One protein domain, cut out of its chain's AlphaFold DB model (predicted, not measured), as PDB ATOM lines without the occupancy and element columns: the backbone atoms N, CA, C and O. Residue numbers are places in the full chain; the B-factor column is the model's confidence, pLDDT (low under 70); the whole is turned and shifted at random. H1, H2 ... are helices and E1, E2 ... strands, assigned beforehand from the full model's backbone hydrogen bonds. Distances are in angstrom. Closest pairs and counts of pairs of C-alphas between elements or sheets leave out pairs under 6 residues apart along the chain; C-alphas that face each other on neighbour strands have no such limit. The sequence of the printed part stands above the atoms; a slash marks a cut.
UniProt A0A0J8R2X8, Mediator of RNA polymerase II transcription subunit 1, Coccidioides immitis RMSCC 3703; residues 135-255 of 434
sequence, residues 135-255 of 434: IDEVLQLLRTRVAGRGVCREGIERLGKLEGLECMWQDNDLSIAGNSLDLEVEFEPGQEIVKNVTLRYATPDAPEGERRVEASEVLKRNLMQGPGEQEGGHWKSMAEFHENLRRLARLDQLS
ATOM      1  N   ILE A 135     170.718 217.719 190.132       91.69
ATOM      2  CA  ILE A 135     170.446 217.573 191.574       91.69
ATOM      3  C   ILE A 135     171.744 217.281 192.341       91.69
ATOM      4  O   ILE A 135     172.001 217.935 193.349       91.69
ATOM      5  N   ASP A 136     172.591 216.373 191.852       89.62
ATOM      6  CA  ASP A 136     173.889 216.059 192.465       89.62
ATOM      7  C   ASP A 136     174.843 217.266 192.467       89.62
ATOM      8  O   ASP A 136     175.508 217.523 193.472       89.62
ATOM      9  N   GLU A 137     174.871 218.054 191.390       91.50
ATOM     10  CA  GLU A 137     175.590 219.334 191.301       91.50
ATOM     11  C   GLU A 137     175.095 220.331 192.360       91.50
ATOM     12  O   GLU A 137     175.897 220.907 193.102       91.50
ATOM     13  N   VAL A 138     173.775 220.499 192.505       92.44
ATOM     14  CA  VAL A 138     173.185 221.357 193.546       92.44
ATOM     15  C   VAL A 138     173.520 220.840 194.949       92.44
ATOM     16  O   VAL A 138     173.877 221.639 195.816       92.44
ATOM     17  N   LEU A 139     173.487 219.526 195.186       90.25
ATOM     18  CA  LEU A 139     173.888 218.940 196.466       90.25
ATOM     19  C   LEU A 139     175.382 219.161 196.757       90.25
ATOM     20  O   LEU A 139     175.739 219.433 197.900       90.25
ATOM     21  N   GLN A 140     176.266 219.105 195.755       88.88
ATOM     22  CA  GLN A 140     177.690 219.446 195.912       88.88
ATOM     23  C   GLN A 140     177.902 220.937 196.231       88.88
ATOM     24  O   GLN A 140     178.704 221.273 197.108       88.88
ATOM     25  N   LEU A 141     177.146 221.835 195.592       89.38
ATOM     26  CA  LEU A 141     177.156 223.271 195.900       89.38
ATOM     27  C   LEU A 141     176.599 223.582 197.301       89.38
ATOM     28  O   LEU A 141     177.075 224.505 197.961       89.38
ATOM     29  N   LEU A 142     175.616 222.817 197.786       89.00
ATOM     30  CA  LEU A 142     175.101 222.939 199.155       89.00
ATOM     31  C   LEU A 142     176.114 222.426 200.185       89.00
ATOM     32  O   LEU A 142     176.422 223.154 201.128       89.00
ATOM     33  N   ARG A 143     176.687 221.234 199.969       88.88
ATOM     34  CA  ARG A 143     177.769 220.660 200.789       88.88
ATOM     35  C   ARG A 143     178.917 221.655 200.968       88.88
ATOM     36  O   ARG A 143     179.210 222.054 202.090       88.88
ATOM     37  N   THR A 144     179.499 222.136 199.869       88.12
ATOM     38  CA  THR A 144     180.617 223.100 199.900       88.12
ATOM     39  C   THR A 144     180.239 224.438 200.546       88.12
ATOM     40  O   THR A 144     181.020 224.975 201.329       88.12
ATOM     41  N   ARG A 145     179.025 224.962 200.307       87.38
ATOM     42  CA  ARG A 145     178.530 226.196 200.948       87.38
ATOM     43  C   ARG A 145     178.374 226.069 202.467       87.38
ATOM     44  O   ARG A 145     178.572 227.064 203.164       87.38
ATOM     45  N   VAL A 146     177.941 224.912 202.967       87.19
ATOM     46  CA  VAL A 146     177.707 224.683 204.402       87.19
ATOM     47  C   VAL A 146     179.014 224.320 205.108       87.19
ATOM     48  O   VAL A 146     179.332 224.920 206.128       87.19
ATOM     49  N   ALA A 147     179.813 223.418 204.534       85.19
ATOM     50  CA  ALA A 147     181.109 223.011 205.074       85.19
ATOM     51  C   ALA A 147     182.150 224.150 205.074       85.19
ATOM     52  O   ALA A 147     182.954 224.247 205.995       85.19
ATOM     53  N   GLY A 148     182.100 225.051 204.083       81.00
ATOM     54  CA  GLY A 148     182.948 226.247 203.994       81.00
ATOM     55  C   GLY A 148     182.542 227.413 204.906       81.00
ATOM     56  O   GLY A 148     183.012 228.533 204.703       81.00
ATOM     57  N   ARG A 149     181.644 227.194 205.874       83.56
ATOM     58  CA  ARG A 149     181.295 228.158 206.930       83.56
ATOM     59  C   ARG A 149     181.925 227.751 208.262       83.56
ATOM     60  O   ARG A 149     182.483 226.663 208.399       83.56
ATOM     61  N   GLY A 150     181.828 228.655 209.237       83.88
ATOM     62  CA  GLY A 150     182.140 228.342 210.627       83.88
ATOM     63  C   GLY A 150     181.266 227.205 211.164       83.88
ATOM     64  O   GLY A 150     180.128 227.036 210.719       83.88
ATOM     65  N   VAL A 151     181.794 226.451 212.127       86.00
ATOM     66  CA  VAL A 151     181.018 225.500 212.938       86.00
ATOM     67  C   VAL A 151     179.833 226.223 213.593       86.00
ATOM     68  O   VAL A 151     180.036 227.184 214.332       86.00
ATOM     69  N   CYS A 152     178.615 225.748 213.321       87.69
ATOM     70  CA  CYS A 152     177.369 226.205 213.941       87.69
ATOM     71  C   CYS A 152     176.356 225.054 214.052       87.69
ATOM     72  O   CYS A 152     176.431 224.072 213.302       87.69
ATOM     73  N   ARG A 153     175.390 225.185 214.970       89.69
ATOM     74  CA  ARG A 153     174.409 224.143 215.341       89.69
ATOM     75  C   ARG A 153     173.637 223.598 214.133       89.69
ATOM     76  O   ARG A 153     173.741 222.419 213.796       89.69
ATOM     77  N   GLU A 154     172.945 224.466 213.401       89.31
ATOM     78  CA  GLU A 154     172.194 224.089 212.197       89.31
ATOM     79  C   GLU A 154     173.115 223.913 210.973       89.31
ATOM     80  O   GLU A 154     172.664 223.543 209.887       89.31
ATOM     81  N   GLY A 155     174.409 224.222 211.090       89.62
ATOM     82  CA  GLY A 155     175.418 223.856 210.097       89.62
ATOM     83  C   GLY A 155     175.655 222.350 210.108       89.62
ATOM     84  O   GLY A 155     175.500 221.699 209.075       89.62
ATOM     85  N   ILE A 156     175.950 221.806 211.291       91.81
ATOM     86  CA  ILE A 156     176.191 220.375 211.517       91.81
ATOM     87  C   ILE A 156     174.941 219.555 211.147       91.81
ATOM     88  O   ILE A 156     175.043 218.608 210.367       91.81
ATOM     89  N   GLU A 157     173.752 219.970 211.602       93.31
ATOM     90  CA  GLU A 157     172.477 219.311 211.263       93.31
ATOM     91  C   GLU A 157     172.233 219.245 209.743       93.31
ATOM     92  O   GLU A 157     171.839 218.207 209.202       93.31
ATOM     93  N   ARG A 158     172.504 220.342 209.016       92.12
ATOM     94  CA  ARG A 158     172.354 220.371 207.553       92.12
ATOM     95  C   ARG A 158     173.371 219.478 206.848       92.12
ATOM     96  O   ARG A 158     173.030 218.939 205.800       92.12
ATOM     97  N   LEU A 159     174.581 219.302 207.383       91.88
ATOM     98  CA  LEU A 159     175.553 218.366 206.808       91.88
ATOM     99  C   LEU A 159     175.123 216.907 206.977       91.88
ATOM    100  O   LEU A 159     175.182 216.168 205.997       91.88
ATOM    101  N   GLY A 160     174.638 216.505 208.158       90.88
ATOM    102  CA  GLY A 160     174.110 215.150 208.371       90.88
ATOM    103  C   GLY A 160     172.990 214.820 207.383       90.88
ATOM    104  O   GLY A 160     173.088 213.852 206.626       90.88
ATOM    105  N   LYS A 161     172.006 215.721 207.265       91.88
ATOM    106  CA  LYS A 161     170.892 215.593 206.310       91.88
ATOM    107  C   LYS A 161     171.334 215.621 204.836       91.88
ATOM    108  O   LYS A 161     170.683 214.995 204.004       91.88
ATOM    109  N   LEU A 162     172.436 216.300 204.489       90.69
ATOM    110  CA  LEU A 162     173.002 216.313 203.127       90.69
ATOM    111  C   LEU A 162     173.789 215.043 202.765       90.69
ATOM    112  O   LEU A 162     173.918 214.743 201.576       90.69
ATOM    113  N   GLU A 163     174.301 214.295 203.746       90.81
ATOM    114  CA  GLU A 163     174.901 212.967 203.529       90.81
ATOM    115  C   GLU A 163     173.911 211.807 203.741       90.81
ATOM    116  O   GLU A 163     174.281 210.650 203.563       90.81
ATOM    117  N   GLY A 164     172.641 212.106 204.040       89.06
ATOM    118  CA  GLY A 164     171.565 211.116 204.152       89.06
ATOM    119  C   GLY A 164     171.415 210.472 205.533       89.06
ATOM    120  O   GLY A 164     170.719 209.466 205.643       89.06
ATOM    121  N   LEU A 165     172.043 211.044 206.562       91.75
ATOM    122  CA  LEU A 165     171.878 210.641 207.960       91.75
ATOM    123  C   LEU A 165     170.639 211.320 208.565       91.75
ATOM    124  O   LEU A 165     170.313 212.465 208.227       91.75
ATOM    125  N   GLU A 166     169.956 210.634 209.478       92.19
ATOM    126  CA  GLU A 166     168.889 211.235 210.279       92.19
ATOM    127  C   GLU A 166     169.514 212.133 211.356       92.19
ATOM    128  O   GLU A 166     170.596 211.835 211.859       92.19
ATOM    129  N   CYS A 167     168.893 213.271 211.690       92.44
ATOM    130  CA  CYS A 167     169.423 214.169 212.724       92.44
ATOM    131  C   CYS A 167     168.308 214.683 213.630       92.44
ATOM    132  O   CYS A 167     167.356 215.311 213.148       92.44
ATOM    133  N   MET A 168     168.478 214.449 214.930       93.25
ATOM    134  CA  MET A 168     167.500 214.687 215.985       93.25
ATOM    135  C   MET A 168     168.121 215.535 217.097       93.25
ATOM    136  O   MET A 168     169.198 215.225 217.606       93.25
ATOM    137  N   TRP A 169     167.428 216.607 217.478       92.38
ATOM    138  CA  TRP A 169     167.818 217.466 218.596       92.38
ATOM    139  C   TRP A 169     167.225 216.941 219.905       92.38
ATOM    140  O   TRP A 169     166.010 216.754 219.997       92.38
ATOM    141  N   GLN A 170     168.068 216.765 220.920       88.75
ATOM    142  CA  GLN A 170     167.672 216.441 222.287       88.75
ATOM    143  C   GLN A 170     168.135 217.569 223.218       88.75
ATOM    144  O   GLN A 170     169.314 217.683 223.539       88.75
ATOM    145  N   ASP A 171     167.186 218.423 223.612       85.94
ATOM    146  CA  ASP A 171     167.366 219.656 224.397       85.94
ATOM    147  C   ASP A 171     168.392 220.651 223.819       85.94
ATOM    148  O   ASP A 171     168.016 221.661 223.224       85.94
ATOM    149  N   ASN A 172     169.682 220.381 223.999       87.19
ATOM    150  CA  ASN A 172     170.800 221.216 223.562       87.19
ATOM    151  C   ASN A 172     171.755 220.488 222.597       87.19
ATOM    152  O   ASN A 172     172.551 221.153 221.930       87.19
ATOM    153  N   ASP A 173     171.648 219.163 222.508       90.88
ATOM    154  CA  ASP A 173     172.624 218.276 221.885       90.88
ATOM    155  C   ASP A 173     172.029 217.599 220.639       90.88
ATOM    156  O   ASP A 173     170.808 217.488 220.485       90.88
ATOM    157  N   LEU A 174     172.892 217.201 219.704       93.12
ATOM    158  CA  LEU A 174     172.500 216.722 218.376       93.12
ATOM    159  C   LEU A 174     172.929 215.267 218.182       93.12
ATOM    160  O   LEU A 174     174.124 214.993 218.075       93.12
ATOM    161  N   SER A 175     171.962 214.353 218.082       93.25
ATOM    162  CA  SER A 175     172.195 212.984 217.608       93.25
ATOM    163  C   SER A 175     172.067 212.936 216.085       93.25
ATOM    164  O   SER A 175     171.164 213.543 215.496       93.25
ATOM    165  N   ILE A 176     172.994 212.228 215.444       94.06
ATOM    166  CA  ILE A 176     173.059 211.988 214.006       94.06
ATOM    167  C   ILE A 176     173.179 210.475 213.793       94.06
ATOM    168  O   ILE A 176     174.220 209.887 214.083       94.06
ATOM    169  N   ALA A 177     172.120 209.855 213.278       92.50
ATOM    170  CA  ALA A 177     171.988 208.406 213.169       92.50
ATOM    171  C   ALA A 177     172.050 207.911 211.713       92.50
ATOM    172  O   ALA A 177     171.590 208.577 210.780       92.50
ATOM    173  N   GLY A 178     172.610 206.716 211.538       88.12
ATOM    174  CA  GLY A 178     172.600 205.927 210.307       88.12
ATOM    175  C   GLY A 178     171.981 204.541 210.521       88.12
ATOM    176  O   GLY A 178     171.239 204.308 211.471       88.12
ATOM    177  N   ASN A 179     172.294 203.601 209.632       86.62
ATOM    178  CA  ASN A 179     171.881 202.196 209.709       86.62
ATOM    179  C   ASN A 179     172.662 201.394 210.770       86.62
ATOM    180  O   ASN A 179     172.152 200.446 211.361       86.62
ATOM    181  N   SER A 180     173.928 201.743 210.979       84.44
ATOM    182  CA  SER A 180     174.836 201.157 211.971       84.44
ATOM    183  C   SER A 180     175.623 202.223 212.741       84.44
ATOM    184  O   SER A 180     176.349 201.874 213.666       84.44
ATOM    185  N   LEU A 181     175.509 203.495 212.358       90.56
ATOM    186  CA  LEU A 181     176.214 204.650 212.911       90.56
ATOM    187  C   LEU A 181     175.350 205.426 213.922       90.56
ATOM    188  O   LEU A 181     174.181 205.686 213.648       90.56
ATOM    189  N   ASP A 182     175.939 205.879 215.028       91.69
ATOM    190  CA  ASP A 182     175.342 206.873 215.936       91.69
ATOM    191  C   ASP A 182     176.411 207.894 216.360       91.69
ATOM    192  O   ASP A 182     177.510 207.535 216.794       91.69
ATOM    193  N   LEU A 183     176.114 209.178 216.169       93.31
ATOM    194  CA  LEU A 183     177.021 210.297 216.403       93.31
ATOM    195  C   LEU A 183     176.315 211.386 217.214       93.31
ATOM    196  O   LEU A 183     175.480 212.123 216.701       93.31
ATOM    197  N   GLU A 184     176.712 211.522 218.472       93.81
ATOM    198  CA  GLU A 184     176.224 212.531 219.411       93.81
ATOM    199  C   GLU A 184     177.202 213.719 219.461       93.81
ATOM    200  O   GLU A 184     178.416 213.544 219.615       93.81
ATOM    201  N   VAL A 185     176.677 214.941 219.339       93.88
ATOM    202  CA  VAL A 185     177.425 216.205 219.445       93.88
ATOM    203  C   VAL A 185     176.831 217.044 220.576       93.88
ATOM    204  O   VAL A 185     175.723 217.569 220.460       93.88
ATOM    205  N   GLU A 186     177.593 217.184 221.661       92.88
ATOM    206  CA  GLU A 186     177.240 217.971 222.846       92.88
ATOM    207  C   GLU A 186     177.707 219.423 222.666       92.88
ATOM    208  O   GLU A 186     178.893 219.669 222.405       92.88
ATOM    209  N   PHE A 187     176.813 220.395 222.844       90.44
ATOM    210  CA  PHE A 187     177.143 221.825 222.749       90.44
ATOM    211  C   PHE A 187     177.255 222.480 224.131       90.44
ATOM    212  O   PHE A 187     176.665 222.024 225.107       90.44
ATOM    213  N   GLU A 188     177.952 223.610 224.242       87.94
ATOM    214  CA  GLU A 188     177.865 224.418 225.461       87.94
ATOM    215  C   GLU A 188     176.501 225.139 225.565       87.94
ATOM    216  O   GLU A 188     176.026 225.702 224.568       87.94
ATOM    217  N   PRO A 189     175.853 225.163 226.750       83.56
ATOM    218  CA  PRO A 189     174.558 225.816 226.930       83.56
ATOM    219  C   PRO A 189     174.581 227.295 226.522       83.56
ATOM    220  O   PRO A 189     175.348 228.093 227.059       83.56
ATOM    221  N   GLY A 190     173.719 227.665 225.573       77.38
ATOM    222  CA  GLY A 190     173.606 229.041 225.077       77.38
ATOM    223  C   GLY A 190     174.742 229.510 224.158       77.38
ATOM    224  O   GLY A 190     174.775 230.691 223.822       77.38
ATOM    225  N   GLN A 191     175.649 228.623 223.733       81.12
ATOM    226  CA  GLN A 191     176.739 228.940 222.803       81.12
ATOM    227  C   GLN A 191     176.743 227.995 221.587       81.12
ATOM    228  O   GLN A 191     176.140 226.921 221.603       81.12
ATOM    229  N   GLU A 192     177.439 228.375 220.514       80.81
ATOM    230  CA  GLU A 192     177.657 227.526 219.324       80.81
ATOM    231  C   GLU A 192     178.941 226.673 219.421       80.81
ATOM    232  O   GLU A 192     179.340 226.016 218.462       80.81
ATOM    233  N   ILE A 193     179.583 226.654 220.594       84.81
ATOM    234  CA  ILE A 193     180.775 225.846 220.878       84.81
ATOM    235  C   ILE A 193     180.370 224.381 221.074       84.81
ATOM    236  O   ILE A 193     179.478 224.077 221.865       84.81
ATOM    237  N   VAL A 194     181.066 223.470 220.394       88.25
ATOM    238  CA  VAL A 194     180.982 222.024 220.645       88.25
ATOM    239  C   VAL A 194     181.848 221.677 221.857       88.25
ATOM    240  O   VAL A 194     183.059 221.890 221.844       88.25
ATOM    241  N   LYS A 195     181.223 221.128 222.897       88.50
ATOM    242  CA  LYS A 195     181.858 220.682 224.145       88.50
ATOM    243  C   LYS A 195     182.401 219.258 224.015       88.50
ATOM    244  O   LYS A 195     183.491 218.942 224.512       88.50
ATOM    245  N   ASN A 196     181.649 218.383 223.352       88.94
ATOM    246  CA  ASN A 196     182.002 216.979 223.207       88.94
ATOM    247  C   ASN A 196     181.434 216.365 221.926       88.94
ATOM    248  O   ASN A 196     180.468 216.861 221.356       88.94
ATOM    249  N   VAL A 197     182.050 215.269 221.490       92.12
ATOM    250  CA  VAL A 197     181.559 214.438 220.390       92.12
ATOM    251  C   VAL A 197     181.727 212.982 220.809       92.12
ATOM    252  O   VAL A 197     182.777 212.619 221.343       92.12
ATOM    253  N   THR A 198     180.714 212.157 220.572       92.12
ATOM    254  CA  THR A 198     180.721 210.716 220.834       92.12
ATOM    255  C   THR A 198     180.322 209.986 219.558       92.12
ATOM    256  O   THR A 198     179.215 210.172 219.067       92.12
ATOM    257  N   LEU A 199     181.203 209.130 219.038       90.81
ATOM    258  CA  LEU A 199     180.896 208.222 217.936       90.81
ATOM    259  C   LEU A 199     180.726 206.790 218.455       90.81
ATOM    260  O   LEU A 199     181.622 206.247 219.113       90.81
ATOM    261  N   ARG A 200     179.604 206.168 218.099       88.56
ATOM    262  CA  ARG A 200     179.320 204.739 218.245       88.56
ATOM    263  C   ARG A 200     179.068 204.143 216.862       88.56
ATOM    264  O   ARG A 200     178.571 204.822 215.964       88.56
ATOM    265  N   TYR A 201     179.379 202.864 216.685       84.88
ATOM    266  CA  TYR A 201     178.789 202.095 215.590       84.88
ATOM    267  C   TYR A 201     178.610 200.625 215.956       84.88
ATOM    268  O   TYR A 201     179.436 200.039 216.658       84.88
ATOM    269  N   ALA A 202     177.502 200.049 215.498       78.75
ATOM    270  CA  ALA A 202     177.145 198.658 215.719       78.75
ATOM    271  C   ALA A 202     178.068 197.726 214.927       78.75
ATOM    272  O   ALA A 202     178.301 197.915 213.730       78.75
ATOM    273  N   THR A 203     178.560 196.690 215.600       70.00
ATOM    274  CA  THR A 203     179.233 195.525 215.006       70.00
ATOM    275  C   THR A 203     178.445 194.261 215.365       70.00
ATOM    276  O   THR A 203     177.617 194.315 216.277       70.00
ATOM    277  N   PRO A 204     178.651 193.117 214.686       64.44
ATOM    278  CA  PRO A 204     177.986 191.866 215.063       64.44
ATOM    279  C   PRO A 204     178.288 191.449 216.512       64.44
ATOM    280  O   PRO A 204     177.398 190.961 217.205       64.44
ATOM    281  N   ASP A 205     179.512 191.720 216.977       61.16
ATOM    282  CA  ASP A 205     179.961 191.483 218.356       61.16
ATOM    283  C   ASP A 205     179.360 192.480 219.371       61.16
ATOM    284  O   ASP A 205     179.163 192.140 220.539       61.16
ATOM    285  N   ALA A 206     179.059 193.712 218.940       65.50
ATOM    286  CA  ALA A 206     178.526 194.792 219.773       65.50
ATOM    287  C   ALA A 206     177.324 195.487 219.091       65.50
ATOM    288  O   ALA A 206     177.449 196.617 218.599       65.50
ATOM    289  N   PRO A 207     176.132 194.852 219.072       61.31
ATOM    290  CA  PRO A 207     174.950 195.384 218.388       61.31
ATOM    291  C   PRO A 207     174.378 196.656 219.037       61.31
ATOM    292  O   PRO A 207     173.652 197.396 218.384       61.31
ATOM    293  N   GLU A 208     174.728 196.950 220.295       55.75
ATOM    294  CA  GLU A 208     174.389 198.217 220.964       55.75
ATOM    295  C   GLU A 208     175.312 199.387 220.547       55.75
ATOM    296  O   GLU A 208     175.162 200.506 221.025       55.75
ATOM    297  N   GLY A 209     176.296 199.150 219.677       63.22
ATOM    298  CA  GLY A 209     177.215 200.173 219.184       63.22
ATOM    299  C   GLY A 209     178.357 200.495 220.147       63.22
ATOM    300  O   GLY A 209     178.183 201.246 221.112       63.22
ATOM    301  N   GLU A 210     179.553 199.979 219.852       75.94
ATOM    302  CA  GLU A 210     180.756 200.269 220.638       75.94
ATOM    303  C   GLU A 210     181.205 201.726 220.429       75.94
ATOM    304  O   GLU A 210     181.300 202.215 219.300       75.94
ATOM    305  N   ARG A 211     181.518 202.423 221.530       74.12
ATOM    306  CA  ARG A 211     182.038 203.795 221.508       74.12
ATOM    307  C   ARG A 211     183.495 203.815 221.050       74.12
ATOM    308  O   ARG A 211     184.386 203.411 221.794       74.12
ATOM    309  N   ARG A 212     183.767 204.385 219.877       83.25
ATOM    310  CA  ARG A 212     185.135 204.477 219.348       83.25
ATOM    311  C   ARG A 212     185.777 205.792 219.774       83.25
ATOM    312  O   ARG A 212     185.548 206.841 219.169       83.25
ATOM    313  N   VAL A 213     186.552 205.738 220.858       86.19
ATOM    314  CA  VAL A 213     187.147 206.918 221.516       86.19
ATOM    315  C   VAL A 213     188.057 207.697 220.563       86.19
ATOM    316  O   VAL A 213     187.852 208.892 220.381       86.19
ATOM    317  N   GLU A 214     188.977 207.025 219.866       86.00
ATOM    318  CA  GLU A 214     189.902 207.658 218.907       86.00
ATOM    319  C   GLU A 214     189.156 208.416 217.791       86.00
ATOM    320  O   GLU A 214     189.463 209.569 217.487       86.00
ATOM    321  N   ALA A 215     188.116 207.797 217.221       87.19
ATOM    322  CA  ALA A 215     187.263 208.406 216.201       87.19
ATOM    323  C   ALA A 215     186.488 209.618 216.739       87.19
ATOM    324  O   ALA A 215     186.403 210.654 216.075       87.19
ATOM    325  N   SER A 216     185.950 209.484 217.956       90.12
ATOM    326  CA  SER A 216     185.246 210.548 218.675       90.12
ATOM    327  C   SER A 216     186.166 211.752 218.887       90.12
ATOM    328  O   SER A 216     185.770 212.886 218.629       90.12
ATOM    329  N   GLU A 217     187.420 211.515 219.282       89.94
ATOM    330  CA  GLU A 217     188.414 212.572 219.443       89.94
ATOM    331  C   GLU A 217     188.793 213.251 218.126       89.94
ATOM    332  O   GLU A 217     188.933 214.469 218.119       89.94
ATOM    333  N   VAL A 218     188.935 212.527 217.010       89.81
ATOM    334  CA  VAL A 218     189.181 213.159 215.698       89.81
ATOM    335  C   VAL A 218     188.034 214.103 215.331       89.81
ATOM    336  O   VAL A 218     188.273 215.267 215.014       89.81
ATOM    337  N   LEU A 219     186.782 213.644 215.429       90.81
ATOM    338  CA  LEU A 219     185.616 214.487 215.143       90.81
ATOM    339  C   LEU A 219     185.528 215.683 216.108       90.81
ATOM    340  O   LEU A 219     185.254 216.803 215.676       90.81
ATOM    341  N   LYS A 220     185.850 215.477 217.391       91.06
ATOM    342  CA  LYS A 220     185.941 216.535 218.405       91.06
ATOM    343  C   LYS A 220     187.026 217.563 218.072       91.06
ATOM    344  O   LYS A 220     186.740 218.757 218.074       91.06
ATOM    345  N   ARG A 221     188.241 217.133 217.710       88.62
ATOM    346  CA  ARG A 221     189.349 218.007 217.268       88.62
ATOM    347  C   ARG A 221     189.004 218.783 215.992       88.62
ATOM    348  O   ARG A 221     189.479 219.908 215.827       88.62
ATOM    349  N   ASN A 222     188.151 218.233 215.126       87.56
ATOM    350  CA  ASN A 222     187.687 218.891 213.903       87.56
ATOM    351  C   ASN A 222     186.569 219.928 214.150       87.56
ATOM    352  O   ASN A 222     186.430 220.847 213.348       87.56
ATOM    353  N   LEU A 223     185.814 219.837 215.256       86.88
ATOM    354  CA  LEU A 223     184.739 220.785 215.602       86.88
ATOM    355  C   LEU A 223     185.108 221.813 216.687       86.88
ATOM    356  O   LEU A 223     184.683 222.965 216.601       86.88
ATOM    357  N   MET A 224     185.904 221.443 217.694       85.56
ATOM    358  CA  MET A 224     186.327 222.363 218.757       85.56
ATOM    359  C   MET A 224     187.264 223.446 218.219       85.56
ATOM    360  O   MET A 224     188.271 223.134 217.583       85.56
ATOM    361  N   GLN A 225     186.981 224.712 218.526       77.94
ATOM    362  CA  GLN A 225     187.925 225.813 218.313       77.94
ATOM    363  C   GLN A 225     189.075 225.712 219.324       77.94
ATOM    364  O   GLN A 225     188.850 225.413 220.497       77.94
ATOM    365  N   GLY A 226     190.309 225.959 218.886       69.00
ATOM    366  CA  GLY A 226     191.445 226.098 219.795       69.00
ATOM    367  C   GLY A 226     191.313 227.365 220.653       69.00
ATOM    368  O   GLY A 226     190.770 228.363 220.172       69.00
ATOM    369  N   PRO A 227     191.850 227.391 221.889       57.78
ATOM    370  CA  PRO A 227     191.707 228.546 222.783       57.78
ATOM    371  C   PRO A 227     192.256 229.852 222.180       57.78
ATOM    372  O   PRO A 227     191.682 230.911 222.400       57.78
ATOM    373  N   GLY A 228     193.304 229.781 221.347       56.84
ATOM    374  CA  GLY A 228     193.828 230.936 220.603       56.84
ATOM    375  C   GLY A 228     193.116 231.255 219.275       56.84
ATOM    376  O   GLY A 228     193.317 232.338 218.733       56.84
ATOM    377  N   GLU A 229     192.287 230.354 218.730       59.94
ATOM    378  CA  GLU A 229     191.471 230.645 217.530       59.94
ATOM    379  C   GLU A 229     190.266 231.524 217.898       59.94
ATOM    380  O   GLU A 229     189.912 232.449 217.163       59.94
ATOM    381  N   GLN A 230     189.683 231.259 219.073       59.88
ATOM    382  CA  GLN A 230     188.531 231.972 219.621       59.88
ATOM    383  C   GLN A 230     188.836 233.456 219.891       59.88
ATOM    384  O   GLN A 230     188.056 234.321 219.496       59.88
ATOM    385  N   GLU A 231     189.995 233.771 220.484       56.25
ATOM    386  CA  GLU A 231     190.442 235.160 220.693       56.25
ATOM    387  C   GLU A 231     190.732 235.901 219.376       56.25
ATOM    388  O   GLU A 231     190.537 237.112 219.281       56.25
ATOM    389  N   GLY A 232     191.168 235.179 218.336       61.06
ATOM    390  CA  GLY A 232     191.481 235.744 217.021       61.06
ATOM    391  C   GLY A 232     190.260 236.100 216.164       61.06
ATOM    392  O   GLY A 232     190.431 236.624 215.063       61.06
ATOM    393  N   GLY A 233     189.038 235.790 216.618       62.16
ATOM    394  CA  GLY A 233     187.806 235.980 215.844       62.16
ATOM    395  C   GLY A 233     187.744 235.134 214.565       62.16
ATOM    396  O   GLY A 233     187.019 235.478 213.631       62.16
ATOM    397  N   HIS A 234     188.533 234.056 214.490       67.88
ATOM    398  CA  HIS A 234     188.706 233.274 213.272       67.88
ATOM    399  C   HIS A 234     187.847 232.007 213.319       67.88
ATOM    400  O   HIS A 234     188.148 231.049 214.027       67.88
ATOM    401  N   TRP A 235     186.759 231.992 212.547       73.19
ATOM    402  CA  TRP A 235     185.825 230.864 212.501       73.19
ATOM    403  C   TRP A 235     186.531 229.586 212.030       73.19
ATOM    404  O   TRP A 235     187.130 229.561 210.952       73.19
ATOM    405  N   LYS A 236     186.412 228.507 212.808       83.88
ATOM    406  CA  LYS A 236     186.893 227.184 212.405       83.88
ATOM    407  C   LYS A 236     186.002 226.604 211.309       83.88
ATOM    408  O   LYS A 236     184.785 226.545 211.475       83.88
ATOM    409  N   SER A 237     186.611 226.192 210.198       85.25
ATOM    410  CA  SER A 237     185.906 225.597 209.058       85.25
ATOM    411  C   SER A 237     185.375 224.207 209.397       85.25
ATOM    412  O   SER A 237     186.088 223.383 209.965       85.25
ATOM    413  N   MET A 238     184.143 223.927 208.980       89.56
ATOM    414  CA  MET A 238     183.493 222.631 209.169       89.56
ATOM    415  C   MET A 238     183.874 221.597 208.082       89.56
ATOM    416  O   MET A 238     183.404 220.462 208.117       89.56
ATOM    417  N   ALA A 239     184.749 221.950 207.129       89.38
ATOM    418  CA  ALA A 239     185.181 221.074 206.031       89.38
ATOM    419  C   ALA A 239     185.813 219.749 206.497       89.38
ATOM    420  O   ALA A 239     185.432 218.684 206.017       89.38
ATOM    421  N   GLU A 240     186.711 219.789 207.483       89.94
ATOM    422  CA  GLU A 240     187.394 218.585 207.986       89.94
ATOM    423  C   GLU A 240     186.420 217.649 208.723       89.94
ATOM    424  O   GLU A 240     186.554 216.428 208.678       89.94
ATOM    425  N   PHE A 241     185.377 218.194 209.356       91.75
ATOM    426  CA  PHE A 241     184.274 217.391 209.888       91.75
ATOM    427  C   PHE A 241     183.399 216.815 208.761       91.75
ATOM    428  O   PHE A 241     183.067 215.631 208.794       91.75
ATOM    429  N   HIS A 242     183.075 217.614 207.738       92.31
ATOM    430  CA  HIS A 242     182.239 217.206 206.604       92.31
ATOM    431  C   HIS A 242     182.812 216.014 205.828       92.31
ATOM    432  O   HIS A 242     182.085 215.059 205.558       92.31
ATOM    433  N   GLU A 243     184.107 216.028 205.510       91.31
ATOM    434  CA  GLU A 243     184.767 214.927 204.794       91.31
ATOM    435  C   GLU A 243     184.696 213.606 205.573       91.31
ATOM    436  O   GLU A 243     184.406 212.551 205.003       91.31
ATOM    437  N   ASN A 244     184.889 213.671 206.891       91.88
ATOM    438  CA  ASN A 244     184.801 212.508 207.768       91.88
ATOM    439  C   ASN A 244     183.360 212.009 207.931       91.88
ATOM    440  O   ASN A 244     183.125 210.806 207.831       91.88
ATOM    441  N   LEU A 245     182.389 212.912 208.101       92.38
ATOM    442  CA  LEU A 245     180.965 212.571 208.147       92.38
ATOM    443  C   LEU A 245     180.518 211.887 206.845       92.38
ATOM    444  O   LEU A 245     179.824 210.876 206.878       92.38
ATOM    445  N   ARG A 246     180.990 212.384 205.696       91.50
ATOM    446  CA  ARG A 246     180.728 211.810 204.371       91.50
ATOM    447  C   ARG A 246     181.363 210.430 204.182       91.50
ATOM    448  O   ARG A 246     180.750 209.571 203.550       91.50
ATOM    449  N   ARG A 247     182.562 210.187 204.724       90.12
ATOM    450  CA  ARG A 247     183.174 208.845 204.745       90.12
ATOM    451  C   ARG A 247     182.375 207.884 205.629       90.12
ATOM    452  O   ARG A 247     182.097 206.770 205.197       90.12
ATOM    453  N   LEU A 248     181.967 208.318 206.822       91.38
ATOM    454  CA  LEU A 248     181.142 207.514 207.730       91.38
ATOM    455  C   LEU A 248     179.783 207.164 207.105       91.38
ATOM    456  O   LEU A 248     179.426 205.992 207.075       91.38
ATOM    457  N   ALA A 249     179.081 208.137 206.516       91.12
ATOM    458  CA  ALA A 249     177.802 207.921 205.833       91.12
ATOM    459  C   ALA A 249     177.915 206.957 204.634       91.12
ATOM    460  O   ALA A 249     177.013 206.159 204.397       91.12
ATOM    461  N   ARG A 250     179.036 206.972 203.897       90.19
ATOM    462  CA  ARG A 250     179.314 205.977 202.842       90.19
ATOM    463  C   ARG A 250     179.493 204.569 203.405       90.19
ATOM    464  O   ARG A 250     178.904 203.634 202.873       90.19
ATOM    465  N   LEU A 251     180.295 204.413 204.460       88.81
ATOM    466  CA  LEU A 251     180.519 203.113 205.103       88.81
ATOM    467  C   LEU A 251     179.225 202.557 205.721       88.81
ATOM    468  O   LEU A 251     178.977 201.362 205.615       88.81
ATOM    469  N   ASP A 252     178.377 203.425 206.276       89.88
ATOM    470  CA  ASP A 252     177.042 203.105 206.796       89.88
ATOM    471  C   ASP A 252     176.037 202.731 205.687       89.88
ATOM    472  O   ASP A 252     175.313 201.742 205.787       89.88
ATOM    473  N   GLN A 253     176.041 203.448 204.559       88.06
ATOM    474  CA  GLN A 253     175.215 203.088 203.403       88.06
ATOM    475  C   GLN A 253     175.604 201.718 202.819       88.06
ATOM    476  O   GLN A 253     174.734 200.990 202.337       88.06
ATOM    477  N   LEU A 254     176.891 201.360 202.887       85.31
ATOM    478  CA  LEU A 254     177.414 200.046 202.501       85.31
ATOM    479  C   LEU A 254     177.218 198.974 203.593       85.31
ATOM    480  O   LEU A 254     177.190 197.789 203.261       85.31
ATOM    481  N   SER A 255     177.026 199.343 204.869       83.25
ATOM    482  CA  SER A 255     176.935 198.377 205.981       83.25
ATOM    483  C   SER A 255     175.642 197.547 206.013       83.25
ATOM    484  O   SER A 255     175.525 196.616 206.807       83.25
TER     485      SER A 255
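Overview. This is residues 135 to 255 of the 434 residues of the protein "Mediator of RNA polymerase II transcription subunit 1" of Coccidioides immitis RMSCC 3703 (UniProt A0A0J8R2X8). A twisted wall of four strands has helices H2, H3 and H5 over one face, making two layers, and its other face is bare. H1 packs on H2 away from the sheet, in a bundle of H1, H2 and H5, while little H4 lies apart beyond H3. The 121 printed residues hold H1 H2 E1 E2 E3 E4 H3 H4 H5 in chain order, five helices and four strands, mixed in class; the sheet E1 E2 E3 E4 is a meander, each strand the antiparallel neighbour of the one before. It is compact, radius of gyration of the C-alphas 14.3 A, spanning 46 by 34 by 25 A.

Along the chain. Look first at the sheet: E1 is residues 166 to 170, E2 173 to 177, E3 181 to 187 and E4 194 to 201, 20.7 A long. H2 is residues 153 to 163, H3 213 to 223 and H4 227 to 231. Find C-alpha 135 at (170.446, 217.573, 191.574); H1 runs from there 18.0 A to residue 147. H5, residues 239 to 254, runs 22.7 A to C-alpha 254 at (177.414, 200.046, 202.501).

Arrangement. Within hydrogen-bond range, find N 168 and O 175 in hairpin E1 and E2, 2.9 A; N 176 and O 183 in hairpin E2 and E3, 2.8 A; N 184 and O 198 in hairpin E3 and E4, 2.9 A. H2 is over E2, height 9.1 A, closest C-alphas Gly 160 and Ile 176, 6.5 A. H3 is over E4 on the same face, height 5.8 A, closest C-alphas Leu 199 and Ser 216, 5.0 A. The hub H5 touches H2 with residues 242 to 249 alone, closest C-alphas Glu 163 and Arg 246, 6.0 A, and H3 with residues 240 to 244 alone, Asn 222 and Phe 241, 5.5 A. H1 and H5 touch only at their ends, only just, with 3 pairs of C-alphas within 8 A, the closest Ala 147 and Ala 239, 4.6 A. H1 and H2 form a helical hairpin, closest C-alphas Val 146 and Gly 155, 6.2 A. Every O i to N i+4 pair is within range in H1, H2 and H3, 11 of 12 in H5 and 0 of 1 in H4, where 0 of 2 O i to N i+3 pairs are.

Size, cuts and confidence. The farthest C-alphas, Pro 204 and Gly 232, are 45.9 A apart. The printed part has no cut, and the link E4 to H3 is long, 11 residues. Confidence is under 70 at residues 204 to 209 and 226 to 234.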